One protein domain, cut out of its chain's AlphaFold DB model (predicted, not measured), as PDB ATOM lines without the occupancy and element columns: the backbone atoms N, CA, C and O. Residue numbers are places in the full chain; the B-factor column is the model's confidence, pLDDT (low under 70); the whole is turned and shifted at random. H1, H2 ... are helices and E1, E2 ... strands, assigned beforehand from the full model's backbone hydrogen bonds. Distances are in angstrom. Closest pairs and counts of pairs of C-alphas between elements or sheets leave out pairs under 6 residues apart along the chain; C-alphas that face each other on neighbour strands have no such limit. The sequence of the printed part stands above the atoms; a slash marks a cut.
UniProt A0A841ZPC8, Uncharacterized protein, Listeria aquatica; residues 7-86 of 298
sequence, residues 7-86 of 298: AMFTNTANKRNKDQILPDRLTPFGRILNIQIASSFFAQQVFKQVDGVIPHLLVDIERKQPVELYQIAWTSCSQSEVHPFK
ATOM      1  N   ALA A   7       7.322 -26.584 -70.743       96.56
ATOM      2  CA  ALA A   7       8.622 -26.300 -70.146       96.56
ATOM      3  C   ALA A   7       8.447 -25.535 -68.834       96.56
ATOM      4  O   ALA A   7       7.590 -24.664 -68.734       96.56
ATOM      5  N   MET A   8       9.266 -25.858 -67.837       96.44
ATOM      6  CA  MET A   8       9.272 -25.224 -66.526       96.44
ATOM      7  C   MET A   8      10.582 -24.469 -66.306       96.44
ATOM      8  O   MET A   8      11.671 -25.038 -66.423       96.44
ATOM      9  N   PHE A   9      10.464 -23.206 -65.912       96.81
ATOM     10  CA  PHE A   9      11.576 -22.293 -65.670       96.81
ATOM     11  C   PHE A   9      11.580 -21.872 -64.206       96.81
ATOM     12  O   PHE A   9      10.621 -21.271 -63.725       96.81
ATOM     13  N   THR A  10      12.657 -22.189 -63.488       94.75
ATOM     14  CA  THR A  10      12.765 -21.935 -62.041       94.75
ATOM     15  C   THR A  10      13.986 -21.104 -61.692       94.75
ATOM     16  O   THR A  10      15.008 -21.160 -62.374       94.75
ATOM     17  N   ASN A  11      13.902 -20.371 -60.581       90.94
ATOM     18  CA  ASN A  11      15.060 -19.795 -59.907       90.94
ATOM     19  C   ASN A  11      15.190 -20.394 -58.491       90.94
ATOM     20  O   ASN A  11      14.290 -21.066 -57.980       90.94
ATOM     21  N   THR A  12      16.331 -20.179 -57.836       85.88
ATOM     22  CA  THR A  12      16.538 -20.622 -56.450       85.88
ATOM     23  C   THR A  12      17.201 -19.540 -55.609       85.88
ATOM     24  O   THR A  12      18.029 -18.768 -56.093       85.88
ATOM     25  N   ALA A  13      16.870 -19.506 -54.318       84.00
ATOM     26  CA  ALA A  13      17.499 -18.618 -53.338       84.00
ATOM     27  C   ALA A  13      18.964 -19.003 -53.035       84.00
ATOM     28  O   ALA A  13      19.683 -18.263 -52.363       84.00
ATOM     29  N   ASN A  14      19.431 -20.161 -53.519       82.06
ATOM     30  CA  ASN A  14      20.810 -20.592 -53.336       82.06
ATOM     31  C   ASN A  14      21.781 -19.623 -54.035       82.06
ATOM     32  O   ASN A  14      21.718 -19.441 -55.246       82.06
ATOM     33  N   LYS A  15      22.735 -19.048 -53.290       78.50
ATOM     34  CA  LYS A  15      23.753 -18.125 -53.831       78.50
ATOM     35  C   LYS A  15      24.669 -18.758 -54.887       78.50
ATOM     36  O   LYS A  15      25.340 -18.043 -55.615       78.50
ATOM     37  N   ARG A  16      24.715 -20.091 -54.959       81.94
ATOM     38  CA  ARG A  16      25.451 -20.860 -55.974       81.94
ATOM     39  C   ARG A  16      24.549 -21.300 -57.135       81.94
ATOM     40  O   ARG A  16      24.860 -22.300 -57.779       81.94
ATOM     41  N   ASN A  17      23.420 -20.618 -57.356       84.12
ATOM     42  CA  ASN A  17      22.532 -20.855 -58.492       84.12
ATOM     43  C   ASN A  17      23.324 -20.791 -59.810       84.12
ATOM     44  O   ASN A  17      24.190 -19.931 -59.970       84.12
ATOM     45  N   LYS A  18      23.031 -21.701 -60.737       91.94
ATOM     46  CA  LYS A  18      23.652 -21.760 -62.061       91.94
ATOM     47  C   LYS A  18      22.574 -21.962 -63.113       91.94
ATOM     48  O   LYS A  18      21.577 -22.631 -62.847       91.94
ATOM     49  N   ASP A  19      22.819 -21.401 -64.287       95.19
ATOM     50  CA  ASP A  19      22.052 -21.683 -65.493       95.19
ATOM     51  C   ASP A  19      22.291 -23.148 -65.893       95.19
ATOM     52  O   ASP A  19      23.435 -23.551 -66.112       95.19
ATOM     53  N   GLN A  20      21.239 -23.968 -65.920       95.56
ATOM     54  CA  GLN A  20      21.357 -25.393 -66.241       95.56
ATOM     55  C   GLN A  20      20.031 -26.010 -66.687       95.56
ATOM     56  O   GLN A  20      18.952 -25.590 -66.265       95.56
ATOM     57  N   ILE A  21      20.127 -27.065 -67.495       94.38
ATOM     58  CA  ILE A  21      19.010 -27.967 -67.778       94.38
ATOM     59  C   ILE A  21      18.989 -29.026 -66.676       94.38
ATOM     60  O   ILE A  21      20.005 -29.655 -66.383       94.38
ATOM     61  N   LEU A  22      17.832 -29.195 -66.049       93.12
ATOM     62  CA  LEU A  22      17.584 -30.246 -65.072       93.12
ATOM     63  C   LEU A  22      16.969 -31.464 -65.775       93.12
ATOM     64  O   LEU A  22      16.414 -31.314 -66.864       93.12
ATOM     65  N   PRO A  23      17.028 -32.664 -65.168       92.25
ATOM     66  CA  PRO A  23      16.335 -33.829 -65.704       92.25
ATOM     67  C   PRO A  23      14.866 -33.523 -65.984       92.25
ATOM     68  O   PRO A  23      14.219 -32.815 -65.207       92.25
ATOM     69  N   ASP A  24      14.344 -34.065 -67.079       93.19
ATOM     70  CA  ASP A  24      12.933 -33.942 -67.426       93.19
ATOM     71  C   ASP A  24      12.033 -34.494 -66.320       93.19
ATOM     72  O   ASP A  24      12.381 -35.443 -65.616       93.19
ATOM     73  N   ARG A  25      10.828 -33.933 -66.216       91.69
ATOM     74  CA  ARG A  25       9.762 -34.486 -65.374       91.69
ATOM     75  C   ARG A  25       8.750 -35.200 -66.248       91.69
ATOM     76  O   ARG A  25       8.399 -34.704 -67.318       91.69
ATOM     77  N   LEU A  26       8.273 -36.352 -65.789       91.56
ATOM     78  CA  LEU A  26       7.231 -37.117 -66.469       91.56
ATOM     79  C   LEU A  26       5.899 -36.899 -65.753       91.56
ATOM     80  O   LEU A  26       5.804 -37.051 -64.538       91.56
ATOM     81  N   THR A  27       4.862 -36.568 -66.501       89.44
ATOM     82  CA  THR A  27       3.500 -36.452 -65.974       89.44
ATOM     83  C   THR A  27       2.542 -37.227 -66.874       89.44
ATOM     84  O   THR A  27       2.912 -37.554 -68.006       89.44
ATOM     85  N   PRO A  28       1.298 -37.481 -66.434       88.31
ATOM     86  CA  PRO A  28       0.256 -37.996 -67.323       88.31
ATOM     87  C   PRO A  28       0.018 -37.122 -68.570       88.31
ATOM     88  O   PRO A  28      -0.463 -37.624 -69.578       88.31
ATOM     89  N   PHE A  29       0.406 -35.842 -68.529       88.25
ATOM     90  CA  PHE A  29       0.303 -34.883 -69.637       88.25
ATOM     91  C   PHE A  29       1.548 -34.853 -70.544       88.25
ATOM     92  O   PHE A  29       1.627 -34.058 -71.478       88.25
ATOM     93  N   GLY A  30       2.535 -35.716 -70.279       88.50
ATOM     94  CA  GLY A  30       3.766 -35.836 -71.054       88.50
ATOM     95  C   GLY A  30       5.017 -35.352 -70.320       88.50
ATOM     96  O   GLY A  30       5.048 -35.206 -69.092       88.50
ATOM     97  N   ARG A  31       6.090 -35.159 -71.096       92.56
ATOM     98  CA  ARG A  31       7.402 -34.711 -70.609       92.56
ATOM     99  C   ARG A  31       7.419 -33.198 -70.431       92.56
ATOM    100  O   ARG A  31       6.982 -32.470 -71.319       92.56
ATOM    101  N   ILE A  32       8.005 -32.749 -69.327       94.75
ATOM    102  CA  ILE A  32       8.264 -31.340 -69.034       94.75
ATOM    103  C   ILE A  32       9.771 -31.105 -69.103       94.75
ATOM    104  O   ILE A  32      10.530 -31.744 -68.365       94.75
ATOM    105  N   LEU A  33      10.187 -30.179 -69.967       95.94
ATOM    106  CA  LEU A  33      11.562 -29.687 -70.004       95.94
ATOM    107  C   LEU A  33      11.806 -28.795 -68.784       95.94
ATOM    108  O   LEU A  33      11.083 -27.824 -68.589       95.94
ATOM    109  N   ASN A  34      12.829 -29.083 -67.980       95.44
ATOM    110  CA  ASN A  34      13.108 -28.316 -66.764       95.44
ATOM    111  C   ASN A  34      14.385 -27.494 -66.913       95.44
ATOM    112  O   ASN A  34      15.462 -28.041 -67.147       95.44
ATOM    113  N   ILE A  35      14.280 -26.182 -66.727       96.38
ATOM    114  CA  ILE A  35      15.410 -25.262 -66.844       96.38
ATOM    115  C   ILE A  35      15.502 -24.422 -65.573       96.38
ATOM    116  O   ILE A  35      14.536 -23.808 -65.116       96.38
ATOM    117  N   GLN A  36      16.693 -24.404 -64.988       95.19
ATOM    118  CA  GLN A  36      17.030 -23.540 -63.871       95.19
ATOM    119  C   GLN A  36      17.790 -22.326 -64.397       95.19
ATOM    120  O   GLN A  36      18.741 -22.463 -65.167       95.19
ATOM    121  N   ILE A  37      17.351 -21.145 -63.972       95.69
ATOM    122  CA  ILE A  37      17.861 -19.860 -64.433       95.69
ATOM    123  C   ILE A  37      18.482 -19.102 -63.260       95.69
ATOM    124  O   ILE A  37      17.894 -18.953 -62.182       95.69
ATOM    125  N   ALA A  38      19.689 -18.606 -63.492       94.00
ATOM    126  CA  ALA A  38      20.485 -17.783 -62.598       94.00
ATOM    127  C   ALA A  38      20.779 -16.392 -63.173       94.00
ATOM    128  O   ALA A  38      21.029 -15.478 -62.389       94.00
ATOM    129  N   SER A  39      20.729 -16.209 -64.499       93.94
ATOM    130  CA  SER A  39      21.025 -14.923 -65.139       93.94
ATOM    131  C   SER A  39      19.938 -14.451 -66.111       93.94
ATOM    132  O   SER A  39      19.337 -15.233 -66.848       93.94
ATOM    133  N   SER A  40      19.711 -13.133 -66.157       94.88
ATOM    134  CA  SER A  40      18.751 -12.519 -67.085       94.88
ATOM    135  C   SER A  40      19.150 -12.705 -68.551       94.88
ATOM    136  O   SER A  40      18.285 -12.881 -69.404       94.88
ATOM    137  N   PHE A  41      20.456 -12.691 -68.846       94.62
ATOM    138  CA  PHE A  41      20.961 -12.929 -70.197       94.62
ATOM    139  C   PHE A  41      20.603 -14.340 -70.671       94.62
ATOM    140  O   PHE A  41      20.010 -14.491 -71.736       94.62
ATOM    141  N   PHE A  42      20.891 -15.365 -69.862       95.88
ATOM    142  CA  PHE A  42      20.534 -16.740 -70.198       95.88
ATOM    143  C   PHE A  42      19.019 -16.910 -70.346       95.88
ATOM    144  O   PHE A  42      18.574 -17.491 -71.333       95.88
ATOM    145  N   ALA A  43      18.230 -16.323 -69.440       96.81
ATOM    146  CA  ALA A  43      16.769 -16.330 -69.524       96.81
ATOM    147  C   ALA A  43      16.265 -15.829 -70.887       96.81
ATOM    148  O   ALA A  43      15.504 -16.521 -71.555       96.81
ATOM    149  N   GLN A  44      16.737 -14.659 -71.333       96.88
ATOM    150  CA  GLN A  44      16.352 -14.079 -72.624       96.88
ATOM    151  C   GLN A  44      16.718 -14.984 -73.804       96.88
ATOM    152  O   GLN A  44      15.925 -15.130 -74.732       96.88
ATOM    153  N   GLN A  45      17.911 -15.587 -73.784       96.38
ATOM    154  CA  GLN A  45      18.342 -16.489 -74.855       96.38
ATOM    155  C   GLN A  45      17.487 -17.754 -74.902       96.38
ATOM    156  O   GLN A  45      17.088 -18.183 -75.982       96.38
ATOM    157  N   VAL A  46      17.180 -18.330 -73.741       97.06
ATOM    158  CA  VAL A  46      16.344 -19.525 -73.642       97.06
ATOM    159  C   VAL A  46      14.922 -19.230 -74.109       97.06
ATOM    160  O   VAL A  46      14.420 -19.957 -74.960       97.06
ATOM    161  N   PHE A  47      14.295 -18.151 -73.628       98.06
ATOM    162  CA  PHE A  47      12.924 -17.802 -74.014       98.06
ATOM    163  C   PHE A  47      12.775 -17.579 -75.520       98.06
ATOM    164  O   PHE A  47      11.863 -18.133 -76.123       98.06
ATOM    165  N   LYS A  48      13.737 -16.903 -76.159       96.25
ATOM    166  CA  LYS A  48      13.764 -16.757 -77.625       96.25
ATOM    167  C   LYS A  48      13.840 -18.085 -78.381       96.25
ATOM    168  O   LYS A  48      13.360 -18.163 -79.504       96.25
ATOM    169  N   GLN A  49      14.484 -19.105 -77.811       95.81
ATOM    170  CA  GLN A  49      14.622 -20.415 -78.457       95.81
ATOM    171  C   GLN A  49      13.396 -21.311 -78.270       95.81
ATOM    172  O   GLN A  49      13.159 -22.183 -79.105       95.81
ATOM    173  N   VAL A  50      12.654 -21.140 -77.172       96.75
ATOM    174  CA  VAL A  50      11.479 -21.971 -76.865       96.75
ATOM    175  C   VAL A  50      10.162 -21.349 -77.329       96.75
ATOM    176  O   VAL A  50       9.201 -22.098 -77.502       96.75
ATOM    177  N   ASP A  51      10.114 -20.030 -77.555       97.62
ATOM    178  CA  ASP A  51       8.920 -19.326 -78.039       97.62
ATOM    179  C   ASP A  51       8.433 -19.915 -79.373       97.62
ATOM    180  O   ASP A  51       9.197 -20.052 -80.329       97.62
ATOM    181  N   GLY A  52       7.167 -20.329 -79.420       95.94
ATOM    182  CA  GLY A  52       6.547 -21.000 -80.570       95.94
ATOM    183  C   GLY A  52       7.013 -22.444 -80.810       95.94
ATOM    184  O   GLY A  52       6.443 -23.143 -81.647       95.94
ATOM    185  N   VAL A  53       8.019 -22.929 -80.074       96.69
ATOM    186  CA  VAL A  53       8.501 -24.321 -80.141       96.69
ATOM    187  C   VAL A  53       7.864 -25.179 -79.053       96.69
ATOM    188  O   VAL A  53       7.546 -26.342 -79.304       96.69
ATOM    189  N   ILE A  54       7.700 -24.621 -77.851       96.69
ATOM    190  CA  ILE A  54       7.037 -25.265 -76.715       96.69
ATOM    191  C   ILE A  54       5.778 -24.453 -76.391       96.69
ATOM    192  O   ILE A  54       5.922 -23.291 -76.009       96.69
ATOM    193  N   PRO A  55       4.565 -25.016 -76.534       94.88
ATOM    194  CA  PRO A  55       3.324 -24.247 -76.426       94.88
ATOM    195  C   PRO A  55       3.116 -23.566 -75.071       94.88
ATOM    196  O   PRO A  55       2.734 -22.400 -75.037       94.88
ATOM    197  N   HIS A  56       3.408 -24.260 -73.966       95.75
ATOM    198  CA  HIS A  56       3.138 -23.757 -72.619       95.75
ATOM    199  C   HIS A  56       4.425 -23.642 -71.792       95.75
ATOM    200  O   HIS A  56       5.157 -24.617 -71.583       95.75
ATOM    201  N   LEU A  57       4.695 -22.439 -71.285       97.50
ATOM    202  CA  LEU A  57       5.872 -22.111 -70.486       97.50
ATOM    203  C   LEU A  57       5.440 -21.807 -69.048       97.50
ATOM    204  O   LEU A  57       4.890 -20.746 -68.779       97.50
ATOM    205  N   LEU A  58       5.707 -22.719 -68.114       96.94
ATOM    206  CA  LEU A  58       5.483 -22.502 -66.687       96.94
ATOM    207  C   LEU A  58       6.679 -21.755 -66.101       96.94
ATOM    208  O   LEU A  58       7.798 -22.269 -66.091       96.94
ATOM    209  N   VAL A  59       6.460 -20.544 -65.602       97.31
ATOM    210  CA  VAL A  59       7.537 -19.650 -65.173       97.31
ATOM    211  C   VAL A  59       7.379 -19.255 -63.710       97.31
ATOM    212  O   VAL A  59       6.345 -18.727 -63.300       97.31
ATOM    213  N   ASP A  60       8.428 -19.509 -62.926       95.75
ATOM    214  CA  ASP A  60       8.468 -19.166 -61.508       95.75
ATOM    215  C   ASP A  60       8.410 -17.645 -61.323       95.75
ATOM    216  O   ASP A  60       9.267 -16.905 -61.820       95.75
ATOM    217  N   ILE A  61       7.391 -17.184 -60.600       95.19
ATOM    218  CA  ILE A  61       7.169 -15.761 -60.318       95.19
ATOM    219  C   ILE A  61       7.828 -15.302 -59.016       95.19
ATOM    220  O   ILE A  61       7.795 -14.117 -58.681       95.19
ATOM    221  N   GLU A  62       8.400 -16.220 -58.236       92.88
ATOM    222  CA  GLU A  62       8.992 -15.863 -56.957       92.88
ATOM    223  C   GLU A  62      10.312 -15.103 -57.125       92.88
ATOM    224  O   GLU A  62      11.257 -15.541 -57.787       92.88
ATOM    225  N   ARG A  63      10.420 -13.973 -56.422       89.06
ATOM    226  CA  ARG A  63      11.637 -13.155 -56.366       89.06
ATOM    227  C   ARG A  63      12.628 -13.718 -55.352       89.06
ATOM    228  O   ARG A  63      12.765 -13.216 -54.240       89.06
ATOM    229  N   LYS A  64      13.311 -14.799 -55.736       87.44
ATOM    230  CA  LYS A  64      14.381 -15.422 -54.932       87.44
ATOM    231  C   LYS A  64      15.761 -14.819 -55.211       87.44
ATOM    232  O   LYS A  64      16.669 -14.966 -54.398       87.44
ATOM    233  N   GLN A  65      15.909 -14.179 -56.369       85.69
ATOM    234  CA  GLN A  65      17.122 -13.542 -56.886       85.69
ATOM    235  C   GLN A  65      16.735 -12.253 -57.635       85.69
ATOM    236  O   GLN A  65      15.559 -12.098 -57.966       85.69
ATOM    237  N   PRO A  66      17.689 -11.365 -57.979       87.75
ATOM    238  CA  PRO A  66      17.422 -10.148 -58.762       87.75
ATOM    239  C   PRO A  66      16.893 -10.375 -60.193       87.75
ATOM    240  O   PRO A  66      16.625  -9.415 -60.909       87.75
ATOM    241  N   VAL A  67      16.788 -11.628 -60.644       90.12
ATOM    242  CA  VAL A  67      16.264 -11.982 -61.968       90.12
ATOM    243  C   VAL A  67      14.736 -12.018 -61.921       90.12
ATOM    244  O   VAL A  67      14.147 -12.940 -61.357       90.12
ATOM    245  N   GLU A  68      14.101 -11.042 -62.568       92.88
ATOM    246  CA  GLU A  68      12.645 -10.962 -62.764       92.88
ATOM    247  C   GLU A  68      12.192 -11.937 -63.862       92.88
ATOM    248  O   GLU A  68      11.843 -11.548 -64.977       92.88
ATOM    249  N   LEU A  69      12.260 -13.234 -63.559       95.19
ATOM    250  CA  LEU A  69      12.148 -14.299 -64.552       95.19
ATOM    251  C   LEU A  69      10.835 -14.250 -65.351       95.19
ATOM    252  O   LEU A  69      10.863 -14.324 -66.579       95.19
ATOM    253  N   TYR A  70       9.707 -14.068 -64.664       96.44
ATOM    254  CA  TYR A  70       8.393 -13.958 -65.300       96.44
ATOM    255  C   TYR A  70       8.292 -12.764 -66.251       96.44
ATOM    256  O   TYR A  70       7.798 -12.906 -67.366       96.44
ATOM    257  N   GLN A  71       8.819 -11.601 -65.854       96.12
ATOM    258  CA  GLN A  71       8.809 -10.411 -66.705       96.12
ATOM    259  C   GLN A  71       9.618 -10.637 -67.983       96.12
ATOM    260  O   GLN A  71       9.193 -10.218 -69.055       96.12
ATOM    261  N   ILE A  72      10.775 -11.300 -67.875       97.00
ATOM    262  CA  ILE A  72      11.603 -11.628 -69.038       97.00
ATOM    263  C   ILE A  72      10.853 -12.584 -69.971       97.00
ATOM    264  O   ILE A  72      10.859 -12.362 -71.179       97.00
ATOM    265  N   ALA A  73      10.201 -13.617 -69.433       97.56
ATOM    266  CA  ALA A  73       9.402 -14.547 -70.229       97.56
ATOM    267  C   ALA A  73       8.281 -13.820 -70.978       97.56
ATOM    268  O   ALA A  73       8.173 -13.943 -72.195       97.56
ATOM    269  N   TRP A  74       7.513 -13.004 -70.252       96.00
ATOM    270  CA  TRP A  74       6.369 -12.257 -70.768       96.00
ATOM    271  C   TRP A  74       6.733 -11.286 -71.896       96.00
ATOM    272  O   TRP A  74       5.966 -11.116 -72.835       96.00
ATOM    273  N   THR A  75       7.900 -10.641 -71.828       96.56
ATOM    274  CA  THR A  75       8.342  -9.711 -72.881       96.56
ATOM    275  C   THR A  75       9.087 -10.388 -74.025       96.56
ATOM    276  O   THR A  75       9.213  -9.794 -75.094       96.56
ATOM    277  N   SER A  76       9.611 -11.597 -73.809       96.56
ATOM    278  CA  SER A  76      10.413 -12.317 -74.806       96.56
ATOM    279  C   SER A  76       9.605 -13.323 -75.623       96.56
ATOM    280  O   SER A  76      10.066 -13.696 -76.697       96.56
ATOM    281  N   CYS A  77       8.449 -13.772 -75.122       97.31
ATOM    282  CA  CYS A  77       7.615 -14.783 -75.768       97.31
ATOM    283  C   CYS A  77       6.327 -14.155 -76.303       97.31
ATOM    284  O   CYS A  77       5.640 -13.431 -75.587       97.31
ATOM    285  N   SER A  78       6.001 -14.448 -77.558       96.56
ATOM    286  CA  SER A  78       4.798 -13.945 -78.236       96.56
ATOM    287  C   SER A  78       3.952 -15.049 -78.869       96.56
ATOM    288  O   SER A  78       2.796 -14.809 -79.214       96.56
ATOM    289  N   GLN A  79       4.518 -16.246 -79.030       97.56
ATOM    290  CA  GLN A  79       3.886 -17.394 -79.675       97.56
ATOM    291  C   GLN A  79       3.548 -18.504 -78.675       97.56
ATOM    292  O   GLN A  79       2.588 -19.239 -78.887       97.56
ATOM    293  N   SER A  80       4.317 -18.627 -77.593       97.56
ATOM    294  CA  SER A  80       4.028 -19.529 -76.479       97.56
ATOM    295  C   SER A  80       3.201 -18.844 -75.395       97.56
ATOM    296  O   SER A  80       3.394 -17.668 -75.085       97.56
ATOM    297  N   GLU A  81       2.329 -19.607 -74.745       96.12
ATOM    298  CA  GLU A  81       1.604 -19.143 -73.569       96.12
ATOM    299  C   GLU A  81       2.504 -19.185 -72.331       96.12
ATOM    300  O   GLU A  81       3.086 -20.220 -71.995       96.12
ATOM    301  N   VAL A  82       2.592 -18.061 -71.623       97.31
ATOM    302  CA  VAL A  82       3.385 -17.931 -70.398       97.31
ATOM    303  C   VAL A  82       2.468 -18.042 -69.183       97.31
ATOM    304  O   VAL A  82       1.597 -17.202 -68.968       97.31
ATOM    305  N   HIS A  83       2.702 -19.067 -68.367       96.00
ATOM    306  CA  HIS A  83       1.904 -19.415 -67.195       96.00
ATOM    307  C   HIS A  83       2.688 -19.121 -65.911       96.00
ATOM    308  O   HIS A  83       3.745 -19.721 -65.692       96.00
ATOM    309  N   PRO A  84       2.220 -18.208 -65.042       95.50
ATOM    310  CA  PRO A  84       2.873 -17.959 -63.765       95.50
ATOM    311  C   PRO A  84       2.651 -19.134 -62.808       95.50
ATOM    312  O   PRO A  84       1.529 -19.605 -62.652       95.50
ATOM    313  N   PHE A  85       3.691 -19.553 -62.089       95.19
ATOM    314  CA  PHE A  85       3.533 -20.456 -60.945       95.19
ATOM    315  C   PHE A  85       4.509 -20.106 -59.817       95.19
ATOM    316  O   PHE A  85       5.482 -19.381 -60.020       95.19
ATOM    317  N   LYS A  86       4.252 -20.610 -58.605       94.69
ATOM    318  CA  LYS A  86       5.112 -20.387 -57.431       94.69
ATOM    319  C   LYS A  86       5.797 -21.684 -57.031       94.69
ATOM    320  O   LYS A  86       5.186 -22.540 -56.390       94.69
TER     321      LYS A  86
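AT A GLANCE: This is residues 7 to 86 of the 298 residues of an uncharacterized protein of Listeria aquatica (UniProt A0A841ZPC8). One strongly twisted sheet of five strands is covered on one face by two helices, H1 over E3 and E1 and H2 over E4, while the other face is bare of named helices. The long hairpin of E2 and E3 makes one side of the sheet, and its edge strand E2 has neither helix over it. The printed part has 80 residues, with the order E1, E2, E3, H1, E4, H2, E5 along the chain; the sheet's order is E2, E3, E1, E4, E5, and it is mixed. The class is mixed, helices and strands, in two layers, helices on one face of a sheet. The whole is compact, with a radius of gyration of the C-alphas of 11.7 A, and spans 32 by 26 by 20 A.

HOW THE PARTS SIT: E1, residues 7 to 10, is an inner strand. E3, residues 30 to 36, is its parallel neighbour at 29 degrees, with N 8 and O 33 at 2.8 A. E2, residues 20 to 27, is antiparallel to E3 at 156 degrees, and the two form a hairpin, with N 22 and O 34 at 2.9 A. E4, residues 56 to 60, is parallel to E1 at 9 degrees, with N 9 and O 58 at 2.8 A. E5, residues 81 to 85, is an edge strand parallel to E4 at 31 degrees, with N 83 and O 57 at 2.8 A. E2 and E5 are apart. H1, residues 40 to 50, is on the sheet at a height over the sheet of 9.9 A and runs along the strands, at 4 degrees to E1 on the local plane. E3, H1 and E4 make a split strand-helix-strand unit, two strands running the same way with E1 between them, and its crossover is right-handed. H2, residues 69 to 76, is on the sheet at a height of 8.9 A; the closest C-alphas of H2 and E4, those of Tyr 70 and Val 59, are 5.8 A apart. E4, H2 and E5 make a strand-helix-strand unit, two parallel neighbours with a helix between, also with a right-handed crossover. H1 and H2 touch, closest at the C-alphas of Phe 47 and Ser 76, 6.1 A, at a steep tilt of 53 degrees, the same way. In H1 and H2 every O i to N i+4 pair is within hydrogen-bond range.

IN THESE COORDINATES: E1 begins at C-alpha 7, (8.622, -26.300, -70.146), and is 10.1 A long. E2 is 21.0 A, E3 19.5 A, H1 15.4 A, E4 13.2 A, H2 10.6 A and E5 12.8 A long. H1 begins at C-alpha 40, (18.751, -12.519, -67.085), and E5 ends at C-alpha 85, (3.533, -20.456, -60.945).

THE WHOLE: The two C-alphas farthest apart, those of Pro 28 and Pro 66, are 33.8 A apart. The printed part has no cut and no long link. The mean pLDDT of the printed part is 93.7, and no printed residue is under 70.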